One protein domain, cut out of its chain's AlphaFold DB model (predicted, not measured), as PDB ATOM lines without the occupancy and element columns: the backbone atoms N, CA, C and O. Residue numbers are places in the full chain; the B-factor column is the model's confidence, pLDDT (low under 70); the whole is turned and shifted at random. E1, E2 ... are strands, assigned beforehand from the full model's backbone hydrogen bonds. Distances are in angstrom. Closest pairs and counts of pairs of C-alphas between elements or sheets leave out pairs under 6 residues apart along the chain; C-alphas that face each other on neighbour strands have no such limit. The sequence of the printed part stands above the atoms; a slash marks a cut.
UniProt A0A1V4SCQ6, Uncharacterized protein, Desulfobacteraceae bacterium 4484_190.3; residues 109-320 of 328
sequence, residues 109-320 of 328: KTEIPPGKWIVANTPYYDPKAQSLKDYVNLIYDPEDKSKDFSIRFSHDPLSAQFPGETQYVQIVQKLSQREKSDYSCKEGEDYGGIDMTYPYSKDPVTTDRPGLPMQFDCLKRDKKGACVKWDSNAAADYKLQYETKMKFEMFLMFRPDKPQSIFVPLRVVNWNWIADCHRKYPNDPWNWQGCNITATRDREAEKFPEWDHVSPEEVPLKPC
ATOM      1  N   LYS A 109     -29.253   9.136 -46.389       98.44
ATOM      2  CA  LYS A 109     -29.420   7.686 -46.306       98.44
ATOM      3  C   LYS A 109     -30.904   7.394 -46.143       98.44
ATOM      4  O   LYS A 109     -31.548   7.972 -45.268       98.44
ATOM      5  N   THR A 110     -31.412   6.484 -46.963       98.12
ATOM      6  CA  THR A 110     -32.823   6.095 -46.967       98.12
ATOM      7  C   THR A 110     -32.960   4.635 -46.576       98.12
ATOM      8  O   THR A 110     -32.224   3.787 -47.081       98.12
ATOM      9  N   GLU A 111     -33.924   4.337 -45.715       97.69
ATOM     10  CA  GLU A 111     -34.298   2.978 -45.339       97.69
ATOM     11  C   GLU A 111     -35.802   2.787 -45.499       97.69
ATOM     12  O   GLU A 111     -36.592   3.551 -44.948       97.69
ATOM     13  N   ILE A 112     -36.180   1.730 -46.213       97.31
ATOM     14  CA  ILE A 112     -37.540   1.194 -46.237       97.31
ATOM     15  C   ILE A 112     -37.435  -0.190 -45.584       97.31
ATOM     16  O   ILE A 112     -36.777  -1.066 -46.157       97.31
ATOM     17  N   PRO A 113     -37.969  -0.391 -44.369       96.56
ATOM     18  CA  PRO A 113     -37.874  -1.678 -43.696       96.56
ATOM     19  C   PRO A 113     -38.748  -2.721 -44.412       96.56
ATOM     20  O   PRO A 113     -39.764  -2.348 -44.994       96.56
ATOM     21  N   PRO A 114     -38.410  -4.023 -44.352       96.06
ATOM     22  CA  PRO A 114     -39.338  -5.079 -44.741       96.06
ATOM     23  C   PRO A 114     -40.648  -4.971 -43.956       96.06
ATOM     24  O   PRO A 114     -40.667  -4.647 -42.764       96.06
ATOM     25  N   GLY A 115     -41.751  -5.226 -44.640       93.81
ATOM     26  CA  GLY A 115     -43.080  -4.872 -44.174       93.81
ATOM     27  C   GLY A 115     -44.142  -5.302 -45.168       93.81
ATOM     28  O   GLY A 115     -43.853  -5.743 -46.286       93.81
ATOM     29  N   LYS A 116     -45.393  -5.149 -44.754       93.75
ATOM     30  CA  LYS A 116     -46.564  -5.531 -45.536       93.75
ATOM     31  C   LYS A 116     -47.609  -4.431 -45.513       93.75
ATOM     32  O   LYS A 116     -47.740  -3.680 -44.552       93.75
ATOM     33  N   TRP A 117     -48.395  -4.387 -46.573       93.75
ATOM     34  CA  TRP A 117     -49.579  -3.548 -46.635       93.75
ATOM     35  C   TRP A 117     -50.671  -4.135 -45.749       93.75
ATOM     36  O   TRP A 117     -50.945  -5.338 -45.805       93.75
ATOM     37  N   ILE A 118     -51.270  -3.293 -44.913       90.19
ATOM     38  CA  ILE A 118     -52.390  -3.673 -44.055       90.19
ATOM     39  C   ILE A 118     -53.459  -2.591 -44.068       90.19
ATOM     40  O   ILE A 118     -53.198  -1.429 -44.377       90.19
ATOM     41  N   VAL A 119     -54.656  -2.993 -43.655       86.25
ATOM     42  CA  VAL A 119     -55.673  -2.065 -43.175       86.25
ATOM     43  C   VAL A 119     -55.615  -2.059 -41.653       86.25
ATOM     44  O   VAL A 119     -55.717  -3.122 -41.034       86.25
ATOM     45  N   ALA A 120     -55.440  -0.884 -41.058       81.62
ATOM     46  CA  ALA A 120     -55.371  -0.710 -39.614       81.62
ATOM     47  C   ALA A 120     -56.171   0.512 -39.163       81.62
ATOM     48  O   ALA A 120     -56.300   1.488 -39.899       81.62
ATOM     49  N   ASN A 121     -56.661   0.469 -37.925       79.19
ATOM     50  CA  ASN A 121     -57.171   1.664 -37.269       79.19
ATOM     51  C   ASN A 121     -55.974   2.483 -36.798       79.19
ATOM     52  O   ASN A 121     -55.142   1.981 -36.039       79.19
ATOM     53  N   THR A 122     -55.891   3.727 -37.245       75.00
ATOM     54  CA  THR A 122     -54.897   4.680 -36.763       75.00
ATOM     55  C   THR A 122     -55.622   5.790 -36.008       75.00
ATOM     56  O   THR A 122     -56.515   6.427 -36.586       75.00
ATOM     57  N   PRO A 123     -55.275   6.035 -34.737       71.31
ATOM     58  CA  PRO A 123     -55.873   7.116 -33.979       71.31
ATOM     59  C   PRO A 123     -55.388   8.454 -34.543       71.31
ATOM     60  O   PRO A 123     -54.188   8.697 -34.645       71.31
ATOM     61  N   TYR A 124     -56.324   9.327 -34.887       68.31
ATOM     62  CA  TYR A 124     -56.065  10.709 -35.266       68.31
ATOM     63  C   TYR A 124     -56.604  11.633 -34.184       68.31
ATOM     64  O   TYR A 124     -57.746  11.490 -33.744       68.31
ATOM     65  N   TYR A 125     -55.799  12.598 -33.758       67.50
ATOM     66  CA  TYR A 125     -56.256  13.626 -32.837       67.50
ATOM     67  C   TYR A 125     -56.924  14.752 -33.620       67.50
ATOM     68  O   TYR A 125     -56.257  15.443 -34.377       67.50
ATOM     69  N   ASP A 126     -58.227  14.947 -33.418       64.62
ATOM     70  CA  ASP A 126     -58.962  16.095 -33.946       64.62
ATOM     71  C   ASP A 126     -58.766  17.282 -32.985       64.62
ATOM     72  O   ASP A 126     -59.395  17.310 -31.921       64.62
ATOM     73  N   PRO A 127     -57.913  18.274 -33.312       60.38
ATOM     74  CA  PRO A 127     -57.636  19.387 -32.413       60.38
ATOM     75  C   PRO A 127     -58.843  20.311 -32.224       60.38
ATOM     76  O   PRO A 127     -58.928  20.987 -31.199       60.38
ATOM     77  N   LYS A 128     -59.794  20.335 -33.172       72.25
ATOM     78  CA  LYS A 128     -61.020  21.140 -33.058       72.25
ATOM     79  C   LYS A 128     -62.013  20.487 -32.100       72.25
ATOM     80  O   LYS A 128     -62.652  21.189 -31.324       72.25
ATOM     81  N   ALA A 129     -62.124  19.160 -32.145       75.81
ATOM     82  CA  ALA A 129     -62.992  18.390 -31.254       75.81
ATOM     83  C   ALA A 129     -62.320  17.973 -29.931       75.81
ATOM     84  O   ALA A 129     -63.003  17.466 -29.045       75.81
ATOM     85  N   GLN A 130     -61.003  18.171 -29.797       77.31
ATOM     86  CA  GLN A 130     -60.183  17.707 -28.669       77.31
ATOM     87  C   GLN A 130     -60.379  16.211 -28.360       77.31
ATOM     88  O   GLN A 130     -60.430  15.793 -27.204       77.31
ATOM     89  N   SER A 131     -60.519  15.389 -29.404       70.25
ATOM     90  CA  SER A 131     -60.852  13.965 -29.281       70.25
ATOM     91  C   SER A 131     -60.052  13.113 -30.260       70.25
ATOM     92  O   SER A 131     -59.803  13.547 -31.385       70.25
ATOM     93  N   LEU A 132     -59.721  11.879 -29.870       66.88
ATOM     94  CA  LEU A 132     -59.188  10.880 -30.796       66.88
ATOM     95  C   LEU A 132     -60.325  10.274 -31.625       66.88
ATOM     96  O   LEU A 132     -61.323   9.804 -31.074       66.88
ATOM     97  N   LYS A 133     -60.158  10.267 -32.945       67.25
ATOM     98  CA  LYS A 133     -60.995   9.535 -33.894       67.25
ATOM     99  C   LYS A 133     -60.159   8.419 -34.505       67.25
ATOM    100  O   LYS A 133     -59.069   8.671 -35.007       67.25
ATOM    101  N   ASP A 134     -60.670   7.194 -34.468       67.31
ATOM    102  CA  ASP A 134     -60.055   6.087 -35.192       67.31
ATOM    103  C   ASP A 134     -60.452   6.183 -36.663       67.31
ATOM    104  O   ASP A 134     -61.632   6.072 -37.002       67.31
ATOM    105  N   TYR A 135     -59.459   6.368 -37.527       72.12
ATOM    106  CA  TYR A 135     -59.636   6.255 -38.968       72.12
ATOM    107  C   TYR A 135     -59.118   4.901 -39.419       72.12
ATOM    108  O   TYR A 135     -58.033   4.469 -39.018       72.12
ATOM    109  N   VAL A 136     -59.890   4.231 -40.270       79.25
ATOM    110  CA  VAL A 136     -59.392   3.053 -40.972       79.25
ATOM    111  C   VAL A 136     -58.477   3.541 -42.081       79.25
ATOM    112  O   VAL A 136     -58.920   4.252 -42.981       79.25
ATOM    113  N   ASN A 137     -57.207   3.167 -42.017       85.56
ATOM    114  CA  ASN A 137     -56.211   3.558 -42.997       85.56
ATOM    115  C   ASN A 137     -55.561   2.336 -43.631       85.56
ATOM    116  O   ASN A 137     -55.222   1.353 -42.964       85.56
ATOM    117  N   LEU A 138     -55.325   2.444 -44.933       89.31
ATOM    118  CA  LEU A 138     -54.359   1.618 -45.625       89.31
ATOM    119  C   LEU A 138     -52.975   2.195 -45.360       89.31
ATOM    120  O   LEU A 138     -52.702   3.354 -45.675       89.31
ATOM    121  N   ILE A 139     -52.103   1.369 -44.796       91.75
ATOM    122  CA  ILE A 139     -50.740   1.744 -44.423       91.75
ATOM    123  C   ILE A 139     -49.752   0.638 -44.792       91.75
ATOM    124  O   ILE A 139     -50.121  -0.521 -44.999       91.75
ATOM    125  N   TYR A 140     -48.473   0.999 -44.818       94.12
ATOM    126  CA  TYR A 140     -47.379   0.036 -44.828       94.12
ATOM    127  C   TYR A 140     -46.911  -0.221 -43.393       94.12
ATOM    128  O   TYR A 140     -46.437   0.697 -42.722       94.12
ATOM    129  N   ASP A 141     -47.072  -1.458 -42.924       92.88
ATOM    130  CA  ASP A 141     -46.726  -1.909 -41.576       92.88
ATOM    131  C   ASP A 141     -45.414  -2.708 -41.596       92.88
ATOM    132  O   ASP A 141     -45.362  -3.792 -42.193       92.88
ATOM    133  N   PRO A 142     -44.350  -2.199 -40.950       94.25
ATOM    134  CA  PRO A 142     -43.094  -2.923 -40.811       94.25
ATOM    135  C   PRO A 142     -43.256  -4.253 -40.061       94.25
ATOM    136  O   PRO A 142     -44.065  -4.397 -39.134       94.25
ATOM    137  N   GLU A 143     -42.455  -5.245 -40.454       94.44
ATOM    138  CA  GLU A 143     -42.392  -6.536 -39.753       94.44
ATOM    139  C   GLU A 143     -41.763  -6.383 -38.362       94.44
ATOM    140  O   GLU A 143     -42.260  -6.937 -37.380       94.44
ATOM    141  N   ASP A 144     -40.701  -5.581 -38.275       93.44
ATOM    142  CA  ASP A 144     -40.042  -5.206 -37.029       93.44
ATOM    143  C   ASP A 144     -40.873  -4.153 -36.290       93.44
ATOM    144  O   ASP A 144     -40.916  -2.986 -36.677       93.44
ATOM    145  N   LYS A 145     -41.509  -4.568 -35.193       88.44
ATOM    146  CA  LYS A 145     -42.391  -3.714 -34.387       88.44
ATOM    147  C   LYS A 145     -41.677  -2.605 -33.623       88.44
ATOM    148  O   LYS A 145     -42.351  -1.740 -33.077       88.44
ATOM    149  N   SER A 146     -40.344  -2.591 -33.609       90.69
ATOM    150  CA  SER A 146     -39.593  -1.429 -33.126       90.69
ATOM    151  C   SER A 146     -39.544  -0.282 -34.146       90.69
ATOM    152  O   SER A 146     -39.186   0.840 -33.789       90.69
ATOM    153  N   LYS A 147     -39.917  -0.537 -35.408       89.88
ATOM    154  CA  LYS A 147     -39.944   0.453 -36.488       89.88
ATOM    155  C   LYS A 147     -41.378   0.879 -36.756       89.88
ATOM    156  O   LYS A 147     -42.149   0.134 -37.349       89.88
ATOM    157  N   ASP A 148     -41.715   2.101 -36.368       88.75
ATOM    158  CA  ASP A 148     -43.053   2.663 -36.580       88.75
ATOM    159  C   ASP A 148     -43.128   3.594 -37.805       88.75
ATOM    160  O   ASP A 148     -43.872   4.569 -37.835       88.75
ATOM    161  N   PHE A 149     -42.356   3.303 -38.855       93.94
ATOM    162  CA  PHE A 149     -42.250   4.148 -40.047       93.94
ATOM    163  C   PHE A 149     -42.292   3.342 -41.342       93.94
ATOM    164  O   PHE A 149     -41.804   2.214 -41.401       93.94
ATOM    165  N   SER A 150     -42.817   3.943 -42.411       94.81
ATOM    166  CA  SER A 150     -42.765   3.346 -43.749       94.81
ATOM    167  C   SER A 150     -41.439   3.632 -44.449       94.81
ATOM    168  O   SER A 150     -40.945   2.810 -45.217       94.81
ATOM    169  N   ILE A 151     -40.846   4.791 -44.170       97.69
ATOM    170  CA  ILE A 151     -39.550   5.200 -44.701       97.69
ATOM    171  C   ILE A 151     -38.811   6.050 -43.666       97.69
ATOM    172  O   ILE A 151     -39.417   6.825 -42.928       97.69
ATOM    173  N   ARG A 152     -37.490   5.893 -43.601       98.12
ATOM    174  CA  ARG A 152     -36.603   6.678 -42.740       98.12
ATOM    175  C   ARG A 152     -35.542   7.373 -43.573       98.12
ATOM    176  O   ARG A 152     -34.925   6.753 -44.439       98.12
ATOM    177  N   PHE A 153     -35.292   8.632 -43.246       98.56
ATOM    178  CA  PHE A 153     -34.216   9.445 -43.790       98.56
ATOM    179  C   PHE A 153     -33.232   9.776 -42.679       98.56
ATOM    180  O   PHE A 153     -33.617  10.046 -41.544       98.56
ATOM    181  N   SER A 154     -31.948   9.748 -43.000       98.50
ATOM    182  CA  SER A 154     -30.903  10.181 -42.076       98.50
ATOM    183  C   SER A 154     -29.736  10.799 -42.826       98.50
ATOM    184  O   SER A 154     -29.566  10.567 -44.025       98.50
ATOM    185  N   HIS A 155     -28.923  11.585 -42.135       98.31
ATOM    186  CA  HIS A 155     -27.641  12.052 -42.644       98.31
ATOM    187  C   HIS A 155     -26.577  11.973 -41.548       98.31
ATOM    188  O   HIS A 155     -26.881  11.983 -40.357       98.31
ATOM    189  N   ASP A 156     -25.311  11.886 -41.954       96.31
ATOM    190  CA  ASP A 156     -24.197  11.945 -41.005       96.31
ATOM    191  C   ASP A 156     -24.067  13.366 -40.420       96.31
ATOM    192  O   ASP A 156     -24.448  14.334 -41.091       96.31
ATOM    193  N   PRO A 157     -23.539  13.529 -39.192       94.56
ATOM    194  CA  PRO A 157     -23.311  14.845 -38.602       94.56
ATOM    195  C   PRO A 157     -22.463  15.753 -39.499       94.56
ATOM    196  O   PRO A 157     -21.595  15.289 -40.245       94.56
ATOM    197  N   LEU A 158     -22.682  17.066 -39.395       95.38
ATOM    198  CA  LEU A 158     -21.844  18.044 -40.084       95.38
ATOM    199  C   LEU A 158     -20.390  17.932 -39.604       95.38
ATOM    200  O   LEU A 158     -20.110  17.803 -38.413       95.38
ATOM    201  N   SER A 159     -19.452  18.008 -40.548       94.62
ATOM    202  CA  SER A 159     -18.027  18.120 -40.227       94.62
ATOM    203  C   SER A 159     -17.756  19.429 -39.485       94.62
ATOM    204  O   SER A 159     -18.324  20.460 -39.834       94.62
ATOM    205  N   ALA A 160     -16.809  19.420 -38.542       94.75
ATOM    206  CA  ALA A 160     -16.375  20.619 -37.816       94.75
ATOM    207  C   ALA A 160     -15.868  21.754 -38.734       94.75
ATOM    208  O   ALA A 160     -15.832  22.909 -38.323       94.75
ATOM    209  N   GLN A 161     -15.497  21.445 -39.985       95.25
ATOM    210  CA  GLN A 161     -15.132  22.447 -40.999       95.25
ATOM    211  C   GLN A 161     -16.334  23.250 -41.528       95.25
ATOM    212  O   GLN A 161     -16.149  24.288 -42.158       95.25
ATOM    213  N   PHE A 162     -17.554  22.768 -41.292       96.88
ATOM    214  CA  PHE A 162     -18.807  23.367 -41.744       96.88
ATOM    215  C   PHE A 162     -19.767  23.536 -40.559       96.88
ATOM    216  O   PHE A 162     -20.805  22.869 -40.522       96.88
ATOM    217  N   PRO A 163     -19.435  24.397 -39.576       97.25
ATOM    218  CA  PRO A 163     -20.356  24.696 -38.489       97.25
ATOM    219  C   PRO A 163     -21.643  25.294 -39.065       97.25
ATOM    220  O   PRO A 163     -21.616  26.093 -40.007       97.25
ATOM    221  N   GLY A 164     -22.777  24.868 -38.526       97.38
ATOM    222  CA  GLY A 164     -24.090  25.217 -39.043       97.38
ATOM    223  C   GLY A 164     -25.145  24.226 -38.595       97.38
ATOM    224  O   GLY A 164     -24.913  23.388 -37.724       97.38
ATOM    225  N   GLU A 165     -26.302  24.314 -39.230       98.06
ATOM    226  CA  GLU A 165     -27.440  23.444 -38.967       98.06
ATOM    227  C   GLU A 165     -28.015  22.882 -40.266       98.06
ATOM    228  O   GLU A 165     -27.880  23.465 -41.349       98.06
ATOM    229  N   THR A 166     -28.660  21.727 -40.143       98.56
ATOM    230  CA  THR A 166     -29.392  21.069 -41.218       98.56
ATOM    231  C   THR A 166     -30.876  21.023 -40.898       98.56
ATOM    232  O   THR A 166     -31.295  21.148 -39.751       98.56
ATOM    233  N   GLN A 167     -31.682  20.854 -41.938       98.38
ATOM    234  CA  GLN A 167     -33.095  20.538 -41.785       98.38
ATOM    235  C   GLN A 167     -33.597  19.770 -43.002       98.38
ATOM    236  O   GLN A 167     -33.078  19.916 -44.114       98.38
ATOM    237  N   TYR A 168     -34.651  19.001 -42.782       98.69
ATOM    238  CA  TYR A 168     -35.423  18.346 -43.816       98.69
ATOM    239  C   TYR A 168     -36.616  19.205 -44.229       98.69
ATOM    240  O   TYR A 168     -37.299  19.794 -43.391       98.69
ATOM    241  N   VAL A 169     -36.883  19.256 -45.531       98.44
ATOM    242  CA  VAL A 169     -38.102  19.840 -46.103       98.44
ATOM    243  C   VAL A 169     -38.684  18.825 -47.066       98.44
ATOM    244  O   VAL A 169     -38.001  18.427 -48.007       98.44
ATOM    245  N   GLN A 170     -39.930  18.418 -46.843       98.25
ATOM    246  CA  GLN A 170     -40.611  17.462 -47.705       98.25
ATOM    247  C   GLN A 170     -41.732  18.152 -48.476       98.25
ATOM    248  O   GLN A 170     -42.621  18.760 -47.887       98.25
ATOM    249  N   ILE A 171     -41.674  18.059 -49.803       97.75
ATOM    250  CA  ILE A 171     -42.776  18.441 -50.686       97.75
ATOM    251  C   ILE A 171     -43.492  17.165 -51.098       97.75
ATOM    252  O   ILE A 171     -42.841  16.218 -51.541       97.75
ATOM    253  N   VAL A 172     -44.813  17.143 -50.976       96.00
ATOM    254  CA  VAL A 172     -45.652  16.022 -51.400       96.00
ATOM    255  C   VAL A 172     -46.552  16.455 -52.550       96.00
ATOM    256  O   VAL A 172     -47.088  17.561 -52.561       96.00
ATOM    257  N   GLN A 173     -46.730  15.565 -53.518       94.94
ATOM    258  CA  GLN A 173     -47.703  15.673 -54.591       94.94
ATOM    259  C   GLN A 173     -48.535  14.390 -54.640       94.94
ATOM    260  O   GLN A 173     -48.043  13.310 -54.979       94.94
ATOM    261  N   LYS A 174     -49.820  14.514 -54.326       91.94
ATOM    262  CA  LYS A 174     -50.832  13.468 -54.463       91.94
ATOM    263  C   LYS A 174     -51.344  13.512 -55.898       91.94
ATOM    264  O   LYS A 174     -52.209  14.314 -56.237       91.94
ATOM    265  N   LEU A 175     -50.750  12.687 -56.760       92.25
ATOM    266  CA  LEU A 175     -51.047  12.680 -58.193       92.25
ATOM    267  C   LEU A 175     -52.471  12.211 -58.470       92.25
ATOM    268  O   LEU A 175     -53.165  12.795 -59.296       92.25
ATOM    269  N   SER A 176     -52.891  11.153 -57.782       90.56
ATOM    270  CA  SER A 176     -54.228  10.594 -57.915       90.56
ATOM    271  C   SER A 176     -54.649   9.894 -56.631       90.56
ATOM    272  O   SER A 176     -53.824   9.297 -55.933       90.56
ATOM    273  N   GLN A 177     -55.946   9.926 -56.358       91.19
ATOM    274  CA  GLN A 177     -56.628   9.077 -55.395       91.19
ATOM    275  C   GLN A 177     -57.954   8.641 -56.011       91.19
ATOM    276  O   GLN A 177     -58.701   9.470 -56.528       91.19
ATOM    277  N   ARG A 178     -58.253   7.347 -55.970       90.31
ATOM    278  CA  ARG A 178     -59.505   6.779 -56.452       90.31
ATOM    279  C   ARG A 178     -60.025   5.757 -55.462       90.31
ATOM    280  O   ARG A 178     -59.297   4.890 -54.994       90.31
ATOM    281  N   GLU A 179     -61.321   5.844 -55.221       88.62
ATOM    282  CA  GLU A 179     -62.089   4.905 -54.423       88.62
ATOM    283  C   GLU A 179     -63.220   4.374 -55.289       88.62
ATOM    284  O   GLU A 179     -64.048   5.136 -55.801       88.62
ATOM    285  N   LYS A 180     -63.262   3.061 -55.482       87.31
ATOM    286  CA  LYS A 180     -64.259   2.424 -56.332       87.31
ATOM    287  C   LYS A 180     -64.927   1.272 -55.605       87.31
ATOM    288  O   LYS A 180     -64.273   0.408 -55.027       87.31
ATOM    289  N   SER A 181     -66.246   1.260 -55.709       83.06
ATOM    290  CA  SER A 181     -67.120   0.159 -55.356       83.06
ATOM    291  C   SER A 181     -68.037  -0.204 -56.521       83.06
ATOM    292  O   SER A 181     -68.032   0.458 -57.563       83.06
ATOM    293  N   ASP A 182     -68.860  -1.238 -56.342       80.06
ATOM    294  CA  ASP A 182     -69.916  -1.574 -57.305       80.06
ATOM    295  C   ASP A 182     -70.981  -0.462 -57.439       80.06
ATOM    296  O   ASP A 182     -71.662  -0.384 -58.461       80.06
ATOM    297  N   TYR A 183     -71.096   0.438 -56.452       78.38
ATOM    298  CA  TYR A 183     -72.148   1.465 -56.392       78.38
ATOM    299  C   TYR A 183     -71.634   2.900 -56.534       78.38
ATOM    300  O   TYR A 183     -72.388   3.801 -56.902       78.38
ATOM    301  N   SER A 184     -70.358   3.138 -56.245       82.56
ATOM    302  CA  SER A 184     -69.767   4.469 -56.262       82.56
ATOM    303  C   SER A 184     -68.371   4.431 -56.848       82.56
ATOM    304  O   SER A 184     -67.597   3.521 -56.582       82.56
ATOM    305  N   CYS A 185     -68.016   5.471 -57.583       87.56
ATOM    306  CA  CYS A 185     -66.636   5.732 -57.936       87.56
ATOM    307  C   CYS A 185     -66.364   7.188 -57.596       87.56
ATOM    308  O   CYS A 185     -67.114   8.063 -58.041       87.56
ATOM    309  N   LYS A 186     -65.325   7.433 -56.803       89.31
ATOM    310  CA  LYS A 186     -64.830   8.762 -56.481       89.31
ATOM    311  C   LYS A 186     -63.361   8.861 -56.876       89.31
ATOM    312  O   LYS A 186     -62.605   7.920 -56.659       89.31
ATOM    313  N   GLU A 187     -62.960   9.985 -57.445       91.06
ATOM    314  CA  GLU A 187     -61.575  10.274 -57.795       91.06
ATOM    315  C   GLU A 187     -61.211  11.723 -57.472       91.06
ATOM    316  O   GLU A 187     -62.052  12.625 -57.503       91.06
ATOM    317  N   GLY A 188     -59.947  11.933 -57.136       86.75
ATOM    318  CA  GLY A 188     -59.325  13.229 -56.935       86.75
ATOM    319  C   GLY A 188     -57.925  13.200 -57.530       86.75
ATOM    320  O   GLY A 188     -57.260  12.163 -57.534       86.75
ATOM    321  N   GLU A 189     -57.489  14.330 -58.064       83.75
ATOM    322  CA  GLU A 189     -56.204  14.457 -58.746       83.75
ATOM    323  C   GLU A 189     -55.511  15.745 -58.307       83.75
ATOM    324  O   GLU A 189     -56.174  16.722 -57.956       83.75
ATOM    325  N   ASP A 190     -54.181  15.704 -58.366       78.62
ATOM    326  CA  ASP A 190     -53.267  16.849 -58.369       78.62
ATOM    327  C   ASP A 190     -53.426  17.851 -57.212       78.62
ATOM    328  O   ASP A 190     -53.786  19.014 -57.394       78.62
ATOM    329  N   TYR A 191     -53.092  17.399 -56.003       84.75
ATOM    330  CA  TYR A 191     -52.858  18.285 -54.858       84.75
ATOM    331  C   TYR A 191     -51.413  18.148 -54.397       84.75
ATOM    332  O   TYR A 191     -50.926  17.034 -54.205       84.75
ATOM    333  N   GLY A 192     -50.719  19.261 -54.178       90.50
ATOM    334  CA  GLY A 192     -49.345  19.237 -53.694       90.50
ATOM    335  C   GLY A 192     -48.997  20.459 -52.865       90.50
ATOM    336  O   GLY A 192     -49.590  21.511 -53.040       90.50
ATOM    337  N   GLY A 193     -48.049  20.305 -51.952       94.12
ATOM    338  CA  GLY A 193     -47.652  21.349 -51.014       94.12
ATOM    339  C   GLY A 193     -46.556  20.851 -50.084       94.12
ATOM    340  O   GLY A 193     -46.003  19.766 -50.291       94.12
ATOM    341  N   ILE A 194     -46.245  21.633 -49.052       95.19
ATOM    342  CA  ILE A 194     -45.354  21.146 -48.000       95.19
ATOM    343  C   ILE A 194     -46.051  20.061 -47.187       95.19
ATOM    344  O   ILE A 194     -47.248  20.154 -46.910       95.19
ATOM    345  N   ASP A 195     -45.308  19.030 -46.815       92.50
ATOM    346  CA  ASP A 195     -45.844  17.949 -46.009       92.50
ATOM    347  C   ASP A 195     -45.895  18.337 -44.525       92.50
ATOM    348  O   ASP A 195     -44.862  18.581 -43.902       92.50
ATOM    349  N   MET A 196     -47.111  18.412 -43.975       85.12
ATOM    350  CA  MET A 196     -47.466  18.803 -42.602       85.12
ATOM    351  C   MET A 196     -46.978  20.187 -42.129       85.12
ATOM    352  O   MET A 196     -47.797  21.046 -41.809       85.12
ATOM    353  N   THR A 197     -45.665  20.412 -42.017       89.62
ATOM    354  CA  THR A 197     -45.064  21.595 -41.371       89.62
ATOM    355  C   THR A 197     -43.731  22.007 -42.011       89.62
ATOM    356  O   THR A 197     -43.130  21.256 -42.778       89.62
ATOM    357  N   TYR A 198     -43.251  23.216 -41.684       93.00
ATOM    358  CA  TYR A 198     -41.893  23.658 -42.010       93.00
ATOM    359  C   TYR A 198     -41.074  23.988 -40.748       93.00
ATOM    360  O   TYR A 198     -41.543  24.755 -39.902       93.00
ATOM    361  N   PRO A 199     -39.805  23.546 -40.677       95.75
ATOM    362  CA  PRO A 199     -39.239  22.470 -41.493       95.75
ATOM    363  C   PRO A 199     -39.948  21.142 -41.196       95.75
ATOM    364  O   PRO A 199     -40.581  21.006 -40.155       95.75
ATOM    365  N   TYR A 200     -39.795  20.154 -42.079       96.00
ATOM    366  CA  TYR A 200     -40.327  18.811 -41.837       96.00
ATOM    367  C   TYR A 200     -39.658  18.160 -40.617       96.00
ATOM    368  O   TYR A 200     -40.304  17.526 -39.794       96.00
ATOM    369  N   SER A 201     -38.342  18.344 -40.480       97.50
ATOM    370  CA  SER A 201     -37.591  17.986 -39.275       97.50
ATOM    371  C   SER A 201     -36.298  18.794 -39.197       97.50
ATOM    372  O   SER A 201     -35.736  19.175 -40.224       97.50
ATOM    373  N   LYS A 202     -35.819  19.058 -37.979       97.00
ATOM    374  CA  LYS A 202     -34.482  19.626 -37.716       97.00
ATOM    375  C   LYS A 202     -33.477  18.568 -37.262       97.00
ATOM    376  O   LYS A 202     -32.294  18.869 -37.128       97.00
ATOM    377  N   ASP A 203     -33.944  17.354 -37.005       96.94
ATOM    378  CA  ASP A 203     -33.114  16.290 -36.468       96.94
ATOM    379  C   ASP A 203     -32.310  15.601 -37.580       96.94
ATOM    380  O   ASP A 203     -32.757  15.538 -38.731       96.94
ATOM    381  N   PRO A 204     -31.146  15.002 -37.257       96.50
ATOM    382  CA  PRO A 204     -30.346  14.241 -38.221       96.50
ATOM    383  C   PRO A 204     -31.040  12.991 -38.772       96.50
ATOM    384  O   PRO A 204     -30.543  12.362 -39.710       96.50
ATOM    385  N   VAL A 205     -32.155  12.594 -38.157       97.88
ATOM    386  CA  VAL A 205     -32.985  11.456 -38.536       97.88
ATOM    387  C   VAL A 205     -34.437  11.914 -38.546       97.88
ATOM    388  O   VAL A 205     -34.891  12.568 -37.614       97.88
ATOM    389  N   THR A 206     -35.174  11.536 -39.582       97.44
ATOM    390  CA  THR A 206     -36.624  11.723 -39.648       97.44
ATOM    391  C   THR A 206     -37.280  10.528 -40.326       97.44
ATOM    392  O   THR A 206     -36.622   9.723 -40.993       97.44
ATOM    393  N   THR A 207     -38.583  10.389 -40.148       97.19
ATOM    394  CA  THR A 207     -39.375   9.274 -40.662       97.19
ATOM    395  C   THR A 207     -40.663   9.778 -41.267       97.19
ATOM    396  O   THR A 207     -41.182  10.793 -40.817       97.19
ATOM    397  N   ASP A 208     -41.201   9.017 -42.212       95.19
ATOM    398  CA  ASP A 208     -42.542   9.242 -42.729       95.19
ATOM    399  C   ASP A 208     -43.338   7.931 -42.783       95.19
ATOM    400  O   ASP A 208     -42.785   6.827 -42.916       95.19
ATOM    401  N   ARG A 209     -44.656   8.064 -42.662       92.25
ATOM    402  CA  ARG A 209     -45.628   6.979 -42.703       92.25
ATOM    403  C   ARG A 209     -46.929   7.459 -43.361       92.25
ATOM    404  O   ARG A 209     -47.927   7.647 -42.663       92.25
ATOM    405  N   PRO A 210     -46.956   7.622 -44.697       90.81
ATOM    406  CA  PRO A 210     -48.193   7.944 -45.386       90.81
ATOM    407  C   PRO A 210     -49.253   6.867 -45.158       90.81
ATOM    408  O   PRO A 210     -48.956   5.668 -45.093       90.81
ATOM    409  N   GLY A 211     -50.500   7.317 -45.083       88.44
ATOM    410  CA  GLY A 211     -51.682   6.474 -45.053       88.44
ATOM    411  C   GLY A 211     -52.707   6.947 -46.073       88.44
ATOM    412  O   GLY A 211     -52.706   8.105 -46.494       88.44
ATOM    413  N   LEU A 212     -53.580   6.030 -46.475       87.06
ATOM    414  CA  LEU A 212     -54.763   6.337 -47.267       87.06
ATOM    415  C   LEU A 212     -56.009   6.062 -46.413       87.06
ATOM    416  O   LEU A 212     -56.277   4.888 -46.129       87.06
ATOM    417  N   PRO A 213     -56.778   7.101 -46.042       82.81
ATOM    418  CA  PRO A 213     -58.045   6.930 -45.345       82.81
ATOM    419  C   PRO A 213     -59.031   6.111 -46.173       82.81
ATOM    420  O   PRO A 213     -59.185   6.319 -47.376       82.81
ATOM    421  N   MET A 214     -59.708   5.169 -45.523       79.56
ATOM    422  CA  MET A 214     -60.664   4.268 -46.155       79.56
ATOM    423  C   MET A 214     -62.069   4.559 -45.638       79.56
ATOM    424  O   MET A 214     -62.386   4.281 -44.487       79.56
ATOM    425  N   GLN A 215     -62.936   5.075 -46.513       69.31
ATOM    426  CA  GLN A 215     -64.331   5.393 -46.166       69.31
ATOM    427  C   GLN A 215     -65.241   4.165 -46.007       69.31
ATOM    428  O   GLN A 215     -66.352   4.283 -45.502       69.31
ATOM    429  N   PHE A 216     -64.827   2.998 -46.505       68.75
ATOM    430  CA  PHE A 216     -65.685   1.820 -46.584       68.75
ATOM    431  C   PHE A 216     -64.921   0.566 -46.165       68.75
ATOM    432  O   PHE A 216     -64.510  -0.228 -47.015       68.75
ATOM    433  N   ASP A 217     -64.738   0.350 -44.862       71.00
ATOM    434  CA  ASP A 217     -64.175  -0.915 -44.387       71.00
ATOM    435  C   ASP A 217     -64.714  -1.376 -43.021       71.00
ATOM    436  O   ASP A 217     -65.561  -0.763 -42.372       71.00
ATOM    437  N   CYS A 218     -64.236  -2.542 -42.618       69.44
ATOM    438  CA  CYS A 218     -64.496  -3.194 -41.369       69.44
ATOM    439  C   CYS A 218     -63.729  -2.527 -40.223       69.44
ATOM    440  O   CYS A 218     -62.518  -2.702 -40.095       69.44
ATOM    441  N   LEU A 219     -64.453  -1.855 -39.331       71.75
ATOM    442  CA  LEU A 219     -63.907  -1.252 -38.113       71.75
ATOM    443  C   LEU A 219     -63.363  -2.295 -37.122       71.75
ATOM    444  O   LEU A 219     -62.498  -1.980 -36.303       71.75
ATOM    445  N   LYS A 220     -63.900  -3.526 -37.136       73.50
ATOM    446  CA  LYS A 220     -63.455  -4.612 -36.249       73.50
ATOM    447  C   LYS A 220     -63.635  -5.987 -36.881       73.50
ATOM    448  O   LYS A 220     -64.755  -6.366 -37.224       73.50
ATOM    449  N   ARG A 221     -62.554  -6.771 -36.922       73.06
ATOM    450  CA  ARG A 221     -62.570  -8.194 -37.296       73.06
ATOM    451  C   ARG A 221     -62.514  -9.103 -36.067       73.06
ATOM    452  O   ARG A 221     -61.981  -8.715 -35.026       73.06
ATOM    453  N   ASP A 222     -63.089 -10.297 -36.172       76.81
ATOM    454  CA  ASP A 222     -62.935 -11.347 -35.163       76.81
ATOM    455  C   ASP A 222     -61.593 -12.095 -35.305       76.81
ATOM    456  O   ASP A 222     -60.788 -11.823 -36.195       76.81
ATOM    457  N   LYS A 223     -61.348 -13.076 -34.424       75.75
ATOM    458  CA  LYS A 223     -60.126 -13.905 -34.447       75.75
ATOM    459  C   LYS A 223     -59.978 -14.758 -35.716       75.75
ATOM    460  O   LYS A 223     -58.890 -15.265 -35.965       75.75
ATOM    461  N   LYS A 224     -61.056 -14.956 -36.480       72.62
ATOM    462  CA  LYS A 224     -61.080 -15.717 -37.737       72.62
ATOM    463  C   LYS A 224     -60.960 -14.801 -38.962       72.62
ATOM    464  O   LYS A 224     -60.962 -15.294 -40.084       72.62
ATOM    465  N   GLY A 225     -60.844 -13.486 -38.754       65.31
ATOM    466  CA  GLY A 225     -60.731 -12.483 -39.808       65.31
ATOM    467  C   GLY A 225     -62.069 -12.017 -40.385       65.31
ATOM    468  O   GLY A 225     -62.059 -11.179 -41.287       65.31
ATOM    469  N   ALA A 226     -63.208 -12.492 -39.871       67.75
ATOM    470  CA  ALA A 226     -64.528 -12.069 -40.330       67.75
ATOM    471  C   ALA A 226     -64.862 -10.669 -39.805       67.75
ATOM    472  O   ALA A 226     -64.520 -10.327 -38.669       67.75
ATOM    473  N   CYS A 227     -65.534  -9.851 -40.619       71.00
ATOM    474  CA  CYS A 227     -65.950  -8.532 -40.163       71.00
ATOM    475  C   CYS A 227     -67.114  -8.619 -39.170       71.00
ATOM    476  O   CYS A 227     -68.171  -9.144 -39.503       71.00
ATOM    477  N   VAL A 228     -66.930  -8.070 -37.965       76.06
ATOM    478  CA  VAL A 228     -67.955  -8.049 -36.903       76.06
ATOM    479  C   VAL A 228     -68.437  -6.644 -36.548       76.06
ATOM    480  O   VAL A 228     -69.417  -6.499 -35.823       76.06
ATOM    481  N   LYS A 229     -67.771  -5.599 -37.052       76.31
ATOM    482  CA  LYS A 229     -68.241  -4.212 -36.977       76.31
ATOM    483  C   LYS A 229     -67.908  -3.500 -38.280       76.31
ATOM    484  O   LYS A 229     -66.735  -3.334 -38.602       76.31
ATOM    485  N   TRP A 230     -68.941  -3.073 -38.985       70.06
ATOM    486  CA  TRP A 230     -68.847  -2.330 -40.234       70.06
ATOM    487  C   TRP A 230     -68.775  -0.826 -39.988       70.06
ATOM    488  O   TRP A 230     -69.348  -0.340 -39.010       70.06
ATOM    489  N   ASP A 231     -68.119  -0.095 -40.888       66.69
ATOM    490  CA  ASP A 231     -68.489   1.300 -41.111       66.69
ATOM    491  C   ASP A 231     -69.961   1.326 -41.551       66.69
ATOM    492  O   ASP A 231     -70.362   0.600 -42.461       66.69
ATOM    493  N   SER A 232     -70.781   2.123 -40.866       57.03
ATOM    494  CA  SER A 232     -72.231   2.206 -41.066       57.03
ATOM    495  C   SER A 232     -72.654   2.570 -42.494       57.03
ATOM    496  O   SER A 232     -73.823   2.400 -42.830       57.03
ATOM    497  N   ASN A 233     -71.726   3.047 -43.331       60.03
ATOM    498  CA  ASN A 233     -71.974   3.404 -44.729       60.03
ATOM    499  C   ASN A 233     -71.526   2.335 -45.748       60.03
ATOM    500  O   ASN A 233     -71.669   2.547 -46.954       60.03
ATOM    501  N   ALA A 234     -70.972   1.202 -45.304       56.78
ATOM    502  CA  ALA A 234     -70.529   0.120 -46.183       56.78
ATOM    503  C   ALA A 234     -71.701  -0.796 -46.587       56.78
ATOM    504  O   ALA A 234     -72.415  -1.328 -45.739       56.78
ATOM    505  N   ALA A 235     -71.899  -1.008 -47.894       55.81
ATOM    506  CA  ALA A 235     -72.871  -1.983 -48.397       55.81
ATOM    507  C   ALA A 235     -72.431  -3.424 -48.060       55.81
ATOM    508  O   ALA A 235     -71.247  -3.691 -47.910       55.81
ATOM    509  N   ALA A 236     -73.355  -4.378 -47.949       54.72
ATOM    510  CA  ALA A 236     -73.014  -5.730 -47.491       54.72
ATOM    511  C   ALA A 236     -72.197  -6.565 -48.507       54.72
ATOM    512  O   ALA A 236     -71.448  -7.438 -48.082       54.72
ATOM    513  N   ASP A 237     -72.261  -6.263 -49.817       56.34
ATOM    514  CA  ASP A 237     -71.784  -7.160 -50.887       56.34
ATOM    515  C   ASP A 237     -71.085  -6.413 -52.049       56.34
ATOM    516  O   ASP A 237     -71.604  -6.360 -53.162       56.34
ATOM    517  N   TYR A 238     -69.915  -5.804 -51.824       68.06
ATOM    518  CA  TYR A 238     -69.270  -4.958 -52.841       68.06
ATOM    519  C   TYR A 238     -67.788  -5.260 -53.050       68.06
ATOM    520  O   TYR A 238     -67.023  -5.482 -52.105       68.06
ATOM    521  N   LYS A 239     -67.376  -5.197 -54.318       80.94
ATOM    522  CA  LYS A 239     -65.970  -5.074 -54.698       80.94
ATOM    523  C   LYS A 239     -65.451  -3.734 -54.211       80.94
ATOM    524  O   LYS A 239     -66.143  -2.727 -54.328       80.94
ATOM    525  N   LEU A 240     -64.223  -3.720 -53.717       85.69
ATOM    526  CA  LEU A 240     -63.520  -2.506 -53.333       85.69
ATOM    527  C   LEU A 240     -62.223  -2.394 -54.089       85.69
ATOM    528  O   LEU A 240     -61.495  -3.378 -54.200       85.69
ATOM    529  N   GLN A 241     -61.921  -1.184 -54.529       89.44
ATOM    530  CA  GLN A 241     -60.620  -0.827 -55.050       89.44
ATOM    531  C   GLN A 241     -60.235   0.561 -54.544       89.44
ATOM    532  O   GLN A 241     -61.013   1.511 -54.665       89.44
ATOM    533  N   TYR A 242     -59.034   0.650 -53.988       90.38
ATOM    534  CA  TYR A 242     -58.400   1.890 -53.570       90.38
ATOM    535  C   TYR A 242     -57.106   2.051 -54.355       90.38
ATOM    536  O   TYR A 242     -56.229   1.191 -54.298       90.38
ATOM    537  N   GLU A 243     -56.999   3.156 -55.083       92.00
ATOM    538  CA  GLU A 243     -55.802   3.529 -55.828       92.00
ATOM    539  C   GLU A 243     -55.317   4.882 -55.313       92.00
ATOM    540  O   GLU A 243     -56.089   5.830 -55.186       92.00
ATOM    541  N   THR A 244     -54.028   5.017 -55.055       92.62
ATOM    542  CA  THR A 244     -53.397   6.298 -54.776       92.62
ATOM    543  C   THR A 244     -51.954   6.289 -55.235       92.62
ATOM    544  O   THR A 244     -51.258   5.271 -55.200       92.62
ATOM    545  N   LYS A 245     -51.502   7.452 -55.686       94.50
ATOM    546  CA  LYS A 245     -50.129   7.662 -56.109       94.50
ATOM    547  C   LYS A 245     -49.634   8.973 -55.536       94.50
ATOM    548  O   LYS A 245     -50.036  10.045 -55.984       94.50
ATOM    549  N   MET A 246     -48.721   8.874 -54.583       95.31
ATOM    550  CA  MET A 246     -48.069  10.020 -53.968       95.31
ATOM    551  C   MET A 246     -46.602  10.059 -54.387       95.31
ATOM    552  O   MET A 246     -45.921   9.031 -54.423       95.31
ATOM    553  N   LYS A 247     -46.129  11.254 -54.732       96.81
ATOM    554  CA  LYS A 247     -44.725  11.564 -54.986       96.81
ATOM    555  C   LYS A 247     -44.235  12.521 -53.926       96.81
ATOM    556  O   LYS A 247     -44.931  13.473 -53.597       96.81
ATOM    557  N   PHE A 248     -43.017  12.308 -53.473       98.06
ATOM    558  CA  PHE A 248     -42.393  13.129 -52.458       98.06
ATOM    559  C   PHE A 248     -41.000  13.550 -52.918       98.06
ATOM    560  O   PHE A 248     -40.273  12.772 -53.546       98.06
ATOM    561  N   GLU A 249     -40.622  14.774 -52.576       98.50
ATOM    562  CA  GLU A 249     -39.264  15.295 -52.699       98.50
ATOM    563  C   GLU A 249     -38.773  15.669 -51.295       98.50
ATOM    564  O   GLU A 249     -39.217  16.666 -50.724       98.50
ATOM    565  N   MET A 250     -37.867  14.863 -50.734       98.69
ATOM    566  CA  MET A 250     -37.231  15.119 -49.441       98.69
ATOM    567  C   MET A 250     -35.914  15.859 -49.663       98.69
ATOM    568  O   MET A 250     -34.936  15.276 -50.141       98.69
ATOM    569  N   PHE A 251     -35.881  17.139 -49.312       98.75
ATOM    570  CA  PHE A 251     -34.699  17.990 -49.389       98.75
ATOM    571  C   PHE A 251     -33.952  17.993 -48.061       98.75
ATOM    572  O   PHE A 251     -34.553  18.186 -47.009       98.75
ATOM    573  N   LEU A 252     -32.627  17.875 -48.127       98.75
ATOM    574  CA  LEU A 252     -31.732  18.208 -47.024       98.75
ATOM    575  C   LEU A 252     -31.158  19.599 -47.279       98.75
ATOM    576  O   LEU A 252     -30.429  19.812 -48.255       98.75
ATOM    577  N   MET A 253     -31.507  20.541 -46.411       98.62
ATOM    578  CA  MET A 253     -31.020  21.915 -46.451       98.62
ATOM    579  C   MET A 253     -29.921  22.135 -45.416       98.62
ATOM    580  O   MET A 253     -29.867  21.446 -44.399       98.62
ATOM    581  N   PHE A 254     -29.074  23.130 -45.662       98.69
ATOM    582  CA  PHE A 254     -27.995  23.541 -44.770       98.69
ATOM    583  C   PHE A 254     -27.962  25.058 -44.630       98.69
ATOM    584  O   PHE A 254     -28.132  25.772 -45.618       98.69
ATOM    585  N   ARG A 255     -27.709  25.533 -43.411       98.56
ATOM    586  CA  ARG A 255     -27.415  26.934 -43.111       98.56
ATOM    587  C   ARG A 255     -26.091  27.003 -42.346       98.56
ATOM    588  O   ARG A 255     -26.023  26.432 -41.255       98.56
ATOM    589  N   PRO A 256     -25.057  27.690 -42.862       98.50
ATOM    590  CA  PRO A 256     -23.812  27.854 -42.122       98.50
ATOM    591  C   PRO A 256     -24.021  28.730 -40.884       98.50
ATOM    592  O   PRO A 256     -24.854  29.640 -40.887       98.50
ATOM    593  N   ASP A 257     -23.226  28.486 -39.844       97.81
ATOM    594  CA  ASP A 257     -23.199  29.291 -38.619       97.81
ATOM    595  C   ASP A 257     -22.438  30.605 -38.851       97.81
ATOM    596  O   ASP A 257     -21.307  30.817 -38.412       97.81
ATOM    597  N   LYS A 258     -23.040  31.471 -39.666       96.94
ATOM    598  CA  LYS A 258     -22.548  32.814 -39.966       96.94
ATOM    599  C   LYS A 258     -23.710  33.805 -39.956       96.94
ATOM    600  O   LYS A 258     -24.816  33.442 -40.375       96.94
ATOM    601  N   PRO A 259     -23.486  35.069 -39.555       96.56
ATOM    602  CA  PRO A 259     -24.529  36.089 -39.569       96.56
ATOM    603  C   PRO A 259     -25.194  36.219 -40.944       96.56
ATOM    604  O   PRO A 259     -24.521  36.155 -41.968       96.56
ATOM    605  N   GLN A 260     -26.512  36.443 -40.958       96.62
ATOM    606  CA  GLN A 260     -27.307  36.663 -42.180       96.62
ATOM    607  C   GLN A 260     -27.323  35.490 -43.178       96.62
ATOM    608  O   GLN A 260     -27.775  35.663 -44.312       96.62
ATOM    609  N   SER A 261     -26.858  34.304 -42.779       98.12
ATOM    610  CA  SER A 261     -26.891  33.109 -43.622       98.12
ATOM    611  C   SER A 261     -28.306  32.571 -43.798       98.12
ATOM    612  O   SER A 261     -29.162  32.725 -42.923       98.12
ATOM    613  N   ILE A 262     -28.544  31.900 -44.922       98.50
ATOM    614  CA  ILE A 262     -29.833  31.281 -45.242       98.50
ATOM    615  C   ILE A 262     -29.688  29.772 -45.405       98.50
ATOM    616  O   ILE A 262     -28.604  29.262 -45.685       98.50
ATOM    617  N   PHE A 263     -30.809  29.067 -45.271       98.56
ATOM    618  CA  PHE A 263     -30.888  27.675 -45.685       98.56
ATOM    619  C   PHE A 263     -30.812  27.566 -47.204       98.56
ATOM    620  O   PHE A 263     -31.579  28.211 -47.920       98.56
ATOM    621  N   VAL A 264     -29.927  26.699 -47.684       98.62
ATOM    622  CA  VAL A 264     -29.791  26.336 -49.096       98.62
ATOM    623  C   VAL A 264     -29.926  24.821 -49.261       98.62
ATOM    624  O   VAL A 264     -29.507  24.076 -48.372       98.62
ATOM    625  N   PRO A 265     -30.537  24.330 -50.350       98.50
ATOM    626  CA  PRO A 265     -30.705  22.900 -50.552       98.50
ATOM    627  C   PRO A 265     -29.370  22.276 -50.977       98.50
ATOM    628  O   PRO A 265     -28.699  22.783 -51.872       98.50
ATOM    629  N   LEU A 266     -28.996  21.160 -50.353       98.31
ATOM    630  CA  LEU A 266     -27.781  20.418 -50.702       98.31
ATOM    631  C   LEU A 266     -28.112  19.143 -51.462       98.31
ATOM    632  O   LEU A 266     -27.572  18.879 -52.539       98.31
ATOM    633  N   ARG A 267     -29.009  18.340 -50.887       98.50
ATOM    634  CA  ARG A 267     -29.370  17.015 -51.390       98.50
ATOM    635  C   ARG A 267     -30.873  16.885 -51.531       98.50
ATOM    636  O   ARG A 267     -31.628  17.553 -50.827       98.50
ATOM    637  N   VAL A 268     -31.290  15.982 -52.407       98.69
ATOM    638  CA  VAL A 268     -32.684  15.567 -52.531       98.69
ATOM    639  C   VAL A 268     -32.770  14.057 -52.742       98.69
ATOM    640  O   VAL A 268     -31.964  13.470 -53.471       98.69
ATOM    641  N   VAL A 269     -33.760  13.432 -52.108       98.75
ATOM    642  CA  VAL A 269     -34.226  12.077 -52.411       98.75
ATOM    643  C   VAL A 269     -35.682  12.177 -52.828       98.75
ATOM    644  O   VAL A 269     -36.511  12.708 -52.093       98.75
ATOM    645  N   ASN A 270     -35.995  11.638 -54.002       98.62
ATOM    646  CA  ASN A 270     -37.372  11.509 -54.441       98.62
ATOM    647  C   ASN A 270     -37.875  10.132 -54.028       98.62
ATOM    648  O   ASN A 270     -37.145   9.147 -54.146       98.62
ATOM    649  N   TRP A 271     -39.119  10.032 -53.590       98.25
ATOM    650  CA  TRP A 271     -39.711   8.740 -53.276       98.25
ATOM    651  C   TRP A 271     -41.201   8.724 -53.605       98.25
ATOM    652  O   TRP A 271     -41.818   9.765 -53.821       98.25
ATOM    653  N   ASN A 272     -41.756   7.527 -53.751       97.56
ATOM    654  CA  ASN A 272     -43.155   7.320 -54.077       97.56
ATOM    655  C   ASN A 272     -43.782   6.388 -53.054       97.56
ATOM    656  O   ASN A 272     -43.158   5.405 -52.643       97.56
ATOM    657  N   TRP A 273     -45.041   6.666 -52.750       96.56
ATOM    658  CA  TRP A 273     -45.922   5.774 -52.022       96.56
ATOM    659  C   TRP A 273     -47.128   5.498 -52.913       96.56
ATOM    660  O   TRP A 273     -47.867   6.413 -53.291       96.56
ATOM    661  N   ILE A 274     -47.256   4.248 -53.345       95.88
ATOM    662  CA  ILE A 274     -48.298   3.801 -54.265       95.88
ATOM    663  C   ILE A 274     -49.111   2.744 -53.543       95.88
ATOM    664  O   ILE A 274     -48.553   1.729 -53.128       95.88
ATOM    665  N   ALA A 275     -50.418   2.955 -53.444       93.50
ATOM    666  CA  ALA A 275     -51.347   1.900 -53.080       93.50
ATOM    667  C   ALA A 275     -52.272   1.640 -54.267       93.50
ATOM    668  O   ALA A 275     -52.871   2.560 -54.805       93.50
ATOM    669  N   ASP A 276     -52.370   0.390 -54.684       93.38
ATOM    670  CA  ASP A 276     -53.402  -0.104 -55.591       93.38
ATOM    671  C   ASP A 276     -53.805  -1.461 -55.039       93.38
ATOM    672  O   ASP A 276     -53.112  -2.475 -55.214       93.38
ATOM    673  N   CYS A 277     -54.861  -1.423 -54.232       91.12
ATOM    674  CA  CYS A 277     -55.384  -2.585 -53.556       91.12
ATOM    675  C   CYS A 277     -56.846  -2.797 -53.909       91.12
ATOM    676  O   CYS A 277     -57.621  -1.859 -54.104       91.12
ATOM    677  N   HIS A 278     -57.239  -4.063 -53.976       91.00
ATOM    678  CA  HIS A 278     -58.625  -4.422 -54.218       91.00
ATOM    679  C   HIS A 278     -59.011  -5.715 -53.517       91.00
ATOM    680  O   HIS A 278     -58.180  -6.592 -53.282       91.00
ATOM    681  N   ARG A 279     -60.301  -5.853 -53.222       86.19
ATOM    682  CA  ARG A 279     -60.917  -7.105 -52.774       86.19
ATOM    683  C   ARG A 279     -62.251  -7.297 -53.476       86.19
ATOM    684  O   ARG A 279     -62.932  -6.323 -53.796       86.19
ATOM    685  N   LYS A 280     -62.622  -8.549 -53.745       83.81
ATOM    686  CA  LYS A 280     -63.844  -8.862 -54.493       83.81
ATOM    687  C   LYS A 280     -65.068  -8.941 -53.578       83.81
ATOM    688  O   LYS A 280     -66.125  -8.459 -53.969       83.81
ATOM    689  N   TYR A 281     -64.899  -9.483 -52.376       77.69
ATOM    690  CA  TYR A 281     -65.921  -9.533 -51.334       77.69
ATOM    691  C   TYR A 281     -65.363  -9.068 -49.976       77.69
ATOM    692  O   TYR A 281     -64.151  -9.110 -49.761       77.69
ATOM    693  N   PRO A 282     -66.222  -8.663 -49.022       72.50
ATOM    694  CA  PRO A 282     -65.830  -8.249 -47.667       72.50
ATOM    695  C   PRO A 282     -64.849  -9.143 -46.901       72.50
ATOM    696  O   PRO A 282     -63.998  -8.662 -46.144       72.50
ATOM    697  N   ASN A 283     -65.027 -10.454 -47.065       73.44
ATOM    698  CA  ASN A 283     -64.278 -11.485 -46.354       73.44
ATOM    699  C   ASN A 283     -63.073 -11.986 -47.155       73.44
ATOM    700  O   ASN A 283     -62.290 -12.772 -46.624       73.44
ATOM    701  N   ASP A 284     -62.907 -11.534 -48.400       82.25
ATOM    702  CA  ASP A 284     -61.739 -11.887 -49.196       82.25
ATOM    703  C   ASP A 284     -60.497 -11.163 -48.664       82.25
ATOM    704  O   ASP A 284     -60.588 -10.018 -48.199       82.25
ATOM    705  N   PRO A 285     -59.313 -11.789 -48.766       84.19
ATOM    706  CA  PRO A 285     -58.071 -11.078 -48.542       84.19
ATOM    707  C   PRO A 285     -57.917  -9.951 -49.568       84.19
ATOM    708  O   PRO A 285     -58.312 -10.068 -50.731       84.19
ATOM    709  N   TRP A 286     -57.294  -8.863 -49.136       87.56
ATOM    710  CA  TRP A 286     -56.864  -7.800 -50.034       87.56
ATOM    711  C   TRP A 286     -55.782  -8.304 -50.994       87.56
ATOM    712  O   TRP A 286     -54.831  -8.975 -50.585       87.56
ATOM    713  N   ASN A 287     -55.910  -7.940 -52.266       92.25
ATOM    714  CA  ASN A 287     -54.832  -8.031 -53.237       92.25
ATOM    715  C   ASN A 287     -54.006  -6.741 -53.181       92.25
ATOM    716  O   ASN A 287     -54.557  -5.657 -53.346       92.25
ATOM    717  N   TRP A 288     -52.695  -6.875 -52.973       92.81
ATOM    718  CA  TRP A 288     -51.747  -5.769 -52.796       92.81
ATOM    719  C   TRP A 288     -50.743  -5.625 -53.949       92.81
ATOM    720  O   TRP A 288     -49.781  -4.875 -53.819       92.81
ATOM    721  N   GLN A 289     -50.905  -6.363 -55.054       88.00
ATOM    722  CA  GLN A 289     -49.888  -6.469 -56.115       88.00
ATOM    723  C   GLN A 289     -49.461  -5.125 -56.733       88.00
ATOM    724  O   GLN A 289     -48.336  -5.021 -57.216       88.00
ATOM    725  N   GLY A 290     -50.325  -4.105 -56.713       89.88
ATOM    726  CA  GLY A 290     -50.005  -2.769 -57.220       89.88
ATOM    727  C   GLY A 290     -49.416  -1.811 -56.176       89.88
ATOM    728  O   GLY A 290     -49.054  -0.686 -56.516       89.88
ATOM    729  N   CYS A 291     -49.293  -2.233 -54.914       95.50
ATOM    730  CA  CYS A 291     -48.811  -1.381 -53.833       95.50
ATOM    731  C   CYS A 291     -47.276  -1.425 -53.715       95.50
ATOM    732  O   CYS A 291     -46.682  -2.503 -53.640       95.50
ATOM    733  N   ASN A 292     -46.608  -0.271 -53.644       95.81
ATOM    734  CA  ASN A 292     -45.163  -0.199 -53.417       95.81
ATOM    735  C   ASN A 292     -44.710   1.095 -52.729       95.81
ATOM    736  O   ASN A 292     -45.388   2.121 -52.762       95.81
ATOM    737  N   ILE A 293     -43.518   1.026 -52.139       97.06
ATOM    738  CA  ILE A 293     -42.755   2.191 -51.700       97.06
ATOM    739  C   ILE A 293     -41.415   2.129 -52.414       97.06
ATOM    740  O   ILE A 293     -40.741   1.099 -52.406       97.06
ATOM    741  N   THR A 294     -41.034   3.220 -53.066       97.19
ATOM    742  CA  THR A 294     -39.770   3.297 -53.804       97.19
ATOM    743  C   THR A 294     -39.080   4.610 -53.505       97.19
ATOM    744  O   THR A 294     -39.737   5.640 -53.441       97.19
ATOM    745  N   ALA A 295     -37.758   4.596 -53.373       97.88
ATOM    746  CA  ALA A 295     -36.953   5.801 -53.221       97.88
ATOM    747  C   ALA A 295     -35.831   5.819 -54.258       97.88
ATOM    748  O   ALA A 295     -35.233   4.789 -54.578       97.88
ATOM    749  N   THR A 296     -35.534   6.999 -54.793       97.94
ATOM    750  CA  THR A 296     -34.351   7.211 -55.619       97.94
ATOM    751  C   THR A 296     -33.105   7.223 -54.746       97.94
ATOM    752  O   THR A 296     -33.158   7.372 -53.525       97.94
ATOM    753  N   ARG A 297     -31.942   7.128 -55.388       96.44
ATOM    754  CA  ARG A 297     -30.684   7.450 -54.713       96.44
ATOM    755  C   ARG A 297     -30.636   8.944 -54.385       96.44
ATOM    756  O   ARG A 297     -31.248   9.761 -55.076       96.44
ATOM    757  N   ASP A 298     -29.873   9.263 -53.352       97.88
ATOM    758  CA  ASP A 298     -29.465  10.617 -52.993       97.88
ATOM    759  C   ASP A 298     -28.731  11.306 -54.161       97.88
ATOM    760  O   ASP A 298     -27.844  10.720 -54.793       97.88
ATOM    761  N   ARG A 299     -29.109  12.556 -54.456       98.00
ATOM    762  CA  ARG A 299     -28.511  13.387 -55.516       98.00
ATOM    763  C   ARG A 299     -28.385  14.852 -55.091       98.00
ATOM    764  O   ARG A 299     -29.027  15.271 -54.133       98.00
ATOM    765  N   GLU A 300     -27.550  15.618 -55.798       97.69
ATOM    766  CA  GLU A 300     -27.432  17.071 -55.586       97.69
ATOM    767  C   GLU A 300     -28.774  17.755 -55.876       97.69
ATOM    768  O   GLU A 300     -29.484  17.378 -56.813       97.69
ATOM    769  N   ALA A 301     -29.128  18.756 -55.072       97.75
ATOM    770  CA  ALA A 301     -30.336  19.526 -55.302       97.75
ATOM    771  C   ALA A 301     -30.190  20.440 -56.533       97.75
ATOM    772  O   ALA A 301     -29.210  21.167 -56.719       97.75
ATOM    773  N   GLU A 302     -31.207  20.422 -57.390       97.06
ATOM    774  CA  GLU A 302     -31.237  21.212 -58.627       97.06
ATOM    775  C   GLU A 302     -32.145  22.438 -58.540       97.06
ATOM    776  O   GLU A 302     -32.057  23.311 -59.402       97.06
ATOM    777  N   LYS A 303     -32.963  22.525 -57.485       97.69
ATOM    778  CA  LYS A 303     -33.914  23.603 -57.190       97.69
ATOM    779  C   LYS A 303     -34.054  23.788 -55.674       97.69
ATOM    780  O   LYS A 303     -33.716  22.880 -54.912       97.69
ATOM    781  N   PHE A 304     -34.580  24.939 -55.259       98.31
ATOM    782  CA  PHE A 304     -35.114  25.118 -53.908       98.31
ATOM    783  C   PHE A 304     -36.441  24.359 -53.753       98.31
ATOM    784  O   PHE A 304     -37.175  24.238 -54.739       98.31
ATOM    785  N   PRO A 305     -36.766  23.851 -52.548       97.81
ATOM    786  CA  PRO A 305     -38.133  23.456 -52.242       97.81
ATOM    787  C   PRO A 305     -39.018  24.706 -52.224       97.81
ATOM    788  O   PRO A 305     -38.688  25.687 -51.558       97.81
ATOM    789  N   GLU A 306     -40.130  24.670 -52.953       96.69
ATOM    790  CA  GLU A 306     -41.103  25.763 -53.006       96.69
ATOM    791  C   GLU A 306     -42.514  25.220 -52.782       96.69
ATOM    792  O   GLU A 306     -42.838  24.118 -53.226       96.69
ATOM    793  N   TRP A 307     -43.330  25.992 -52.069       96.00
ATOM    794  CA  TRP A 307     -44.724  25.687 -51.751       96.00
ATOM    795  C   TRP A 307     -45.471  26.981 -51.424       96.00
ATOM    796  O   TRP A 307     -44.866  27.977 -51.028       96.00
ATOM    797  N   ASP A 308     -46.789  26.968 -51.558       94.06
ATOM    798  CA  ASP A 308     -47.686  28.077 -51.212       94.06
ATOM    799  C   ASP A 308     -48.757  27.687 -50.176       94.06
ATOM    800  O   ASP A 308     -49.500  28.549 -49.707       94.06
ATOM    801  N   HIS A 309     -48.820  26.406 -49.794       91.88
ATOM    802  CA  HIS A 309     -49.705  25.879 -48.756       91.88
ATOM    803  C   HIS A 309     -49.187  24.550 -48.173       91.88
ATOM    804  O   HIS A 309     -48.282  23.917 -48.730       91.88
ATOM    805  N   VAL A 310     -49.776  24.121 -47.047       91.56
ATOM    806  CA  VAL A 310     -49.653  22.743 -46.531       91.56
ATOM    807  C   VAL A 310     -50.462  21.813 -47.427       91.56
ATOM    808  O   VAL A 310     -51.610  22.120 -47.746       91.56
ATOM    809  N   SER A 311     -49.895  20.672 -47.814       89.50
ATOM    810  CA  SER A 311     -50.655  19.647 -48.527       89.50
ATOM    811  C   SER A 311     -51.820  19.159 -47.656       89.50
ATOM    812  O   SER A 311     -51.601  18.816 -46.493       89.50
ATOM    813  N   PRO A 312     -53.059  19.116 -48.176       83.69
ATOM    814  CA  PRO A 312     -54.195  18.669 -47.382       83.69
ATOM    815  C   PRO A 312     -54.029  17.194 -47.015       83.69
ATOM    816  O   PRO A 312     -53.576  16.400 -47.839       83.69
ATOM    817  N   GLU A 313     -54.435  16.807 -45.808       76.12
ATOM    818  CA  GLU A 313     -54.383  15.415 -45.343       76.12
ATOM    819  C   GLU A 313     -55.236  14.487 -46.229       76.12
ATOM    820  O   GLU A 313     -54.764  13.440 -46.679       76.12
ATOM    821  N   GLU A 314     -56.428  14.941 -46.619       76.19
ATOM    822  CA  GLU A 314     -57.329  14.242 -47.540       76.19
ATOM    823  C   GLU A 314     -57.428  14.961 -48.890       76.19
ATOM    824  O   GLU A 314     -57.558  16.185 -48.959       76.19
ATOM    825  N   VAL A 315     -57.410  14.196 -49.986       80.69
ATOM    826  CA  VAL A 315     -57.701  14.732 -51.320       80.69
ATOM    827  C   VAL A 315     -59.218  14.876 -51.472       80.69
ATOM    828  O   VAL A 315     -59.930  13.885 -51.314       80.69
ATOM    829  N   PRO A 316     -59.748  16.058 -51.839       83.12
ATOM    830  CA  PRO A 316     -61.163  16.202 -52.162       83.12
ATOM    831  C   PRO A 316     -61.556  15.302 -53.340       83.12
ATOM    832  O   PRO A 316     -61.154  15.539 -54.482       83.12
ATOM    833  N   LEU A 317     -62.366  14.277 -53.070       85.81
ATOM    834  CA  LEU A 317     -62.818  13.332 -54.090       85.81
ATOM    835  C   LEU A 317     -64.146  13.770 -54.720       85.81
ATOM    836  O   LEU A 317     -65.071  14.212 -54.036       85.81
ATOM    837  N   LYS A 318     -64.266  13.594 -56.035       89.62
ATOM    838  CA  LYS A 318     -65.473  13.864 -56.834       89.62
ATOM    839  C   LYS A 318     -65.940  12.582 -57.521       89.62
ATOM    840  O   LYS A 318     -65.128  11.683 -57.699       89.62
ATOM    841  N   PRO A 319     -67.215  12.456 -57.932       89.31
ATOM    842  CA  PRO A 319     -67.655  11.301 -58.708       89.31
ATOM    843  C   PRO A 319     -66.774  11.090 -59.942       89.31
ATOM    844  O   PRO A 319     -66.502  12.050 -60.666       89.31
ATOM    845  N   CYS A 320     -66.349   9.850 -60.188       87.62
ATOM    846  CA  CYS A 320     -65.538   9.543 -61.363       87.62
ATOM    847  C   CYS A 320     -66.277   9.932 -62.641       87.62
ATOM    848  O   CYS A 320     -67.501   9.757 -62.743       87.62
TER     849      CYS A 320
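What this domain is: This is residues 109 to 320 of the 328 residues of an uncharacterized protein of Desulfobacteraceae bacterium 4484_190.3 (UniProt A0A1V4SCQ6). A long, strongly twisted wall of five strands, E6 E5 E11 E12 E13, has two small sheets packed on one face: E1 E4 E7, its strands running nearly along the long ones, and E2 E3 E8, crossing them. The bent hairpin E2 E3 points away from the wall at its tip, the little hairpin E9 E10 sits near one end, and residues 296 to 320, with no named element, cross from the E13 edge to the E6 edge. The printed part has 212 residues, with no named helix and thirteen named strands, E1 to E13 in order; the class is all strand, and each sheet is antiparallel. It is compact, with a radius of gyration of the C-alphas of 19.5 A, and elongated, spanning 64 by 37 by 36 A.

How they stand to each other: E1, residues 109 to 111, E4, residues 151 to 155, and E7, residues 205 to 208, form a sheet in that order; within hydrogen-bond range are N 109 and O 154, 2.8 A, and N 153 and O 206, 2.8 A. E2, residues 115 to 126, and E3, residues 131 to 142, are a hairpin, with N 118 and O 139 at 3.0 A; E2 bends by 73 degrees at residue 118 and E3 by 82 degrees at residue 138. E8, residues 211 to 213, is the antiparallel neighbour of E3, with N 138 and O 212 at 2.9 A. E7 runs on into E8 at 28 degrees. The large sheet holds, from edge to edge, E6, residues 185 to 194, E5, residues 164 to 181, E11, residues 240 to 256, E12, residues 264 to 279, and E13, residues 292 to 295. Its N and O pairs include N 174 and O 191, 2.8 A; N 173 and O 247, 2.8 A; N 246 and O 273, 2.9 A; and N 272 and O 294, 2.8 A. E11, E12 and E13 are a meander, each strand the antiparallel neighbour of the one before. The three sheets are a stack of sheets, face to face in pairs: the large sheet's strands stand at 8 degrees to those of E1 E4 E7 and at 89 degrees to those of E2 E3 E8. E9, residues 218 to 221, and E10, residues 227 to 230, are a hairpin, with N 219 and O 229 at 2.8 A; the closest C-alphas of E3 and E9, Val 136 and Leu 219, are 6.9 A apart.

Where its parts are: E1 begins at C-alpha 109, (-29.420, 7.686, -46.306). E5 is 52.4 A long, E11 51.2 A and E12 45.8 A. E13 ends at C-alpha 295, (-36.953, 5.801, -53.221).

The domain as a whole: The C-alphas farthest apart, Asp 237 and Pro 259, are 65.1 A apart. The printed part has no cut, and E12 to E13 is the one long link. Residues 318 to 319 pair with residues 186 to 187 of E6. Mean pLDDT of the printed part is 88.2; 20 residues are under 70, among them 231 to 238.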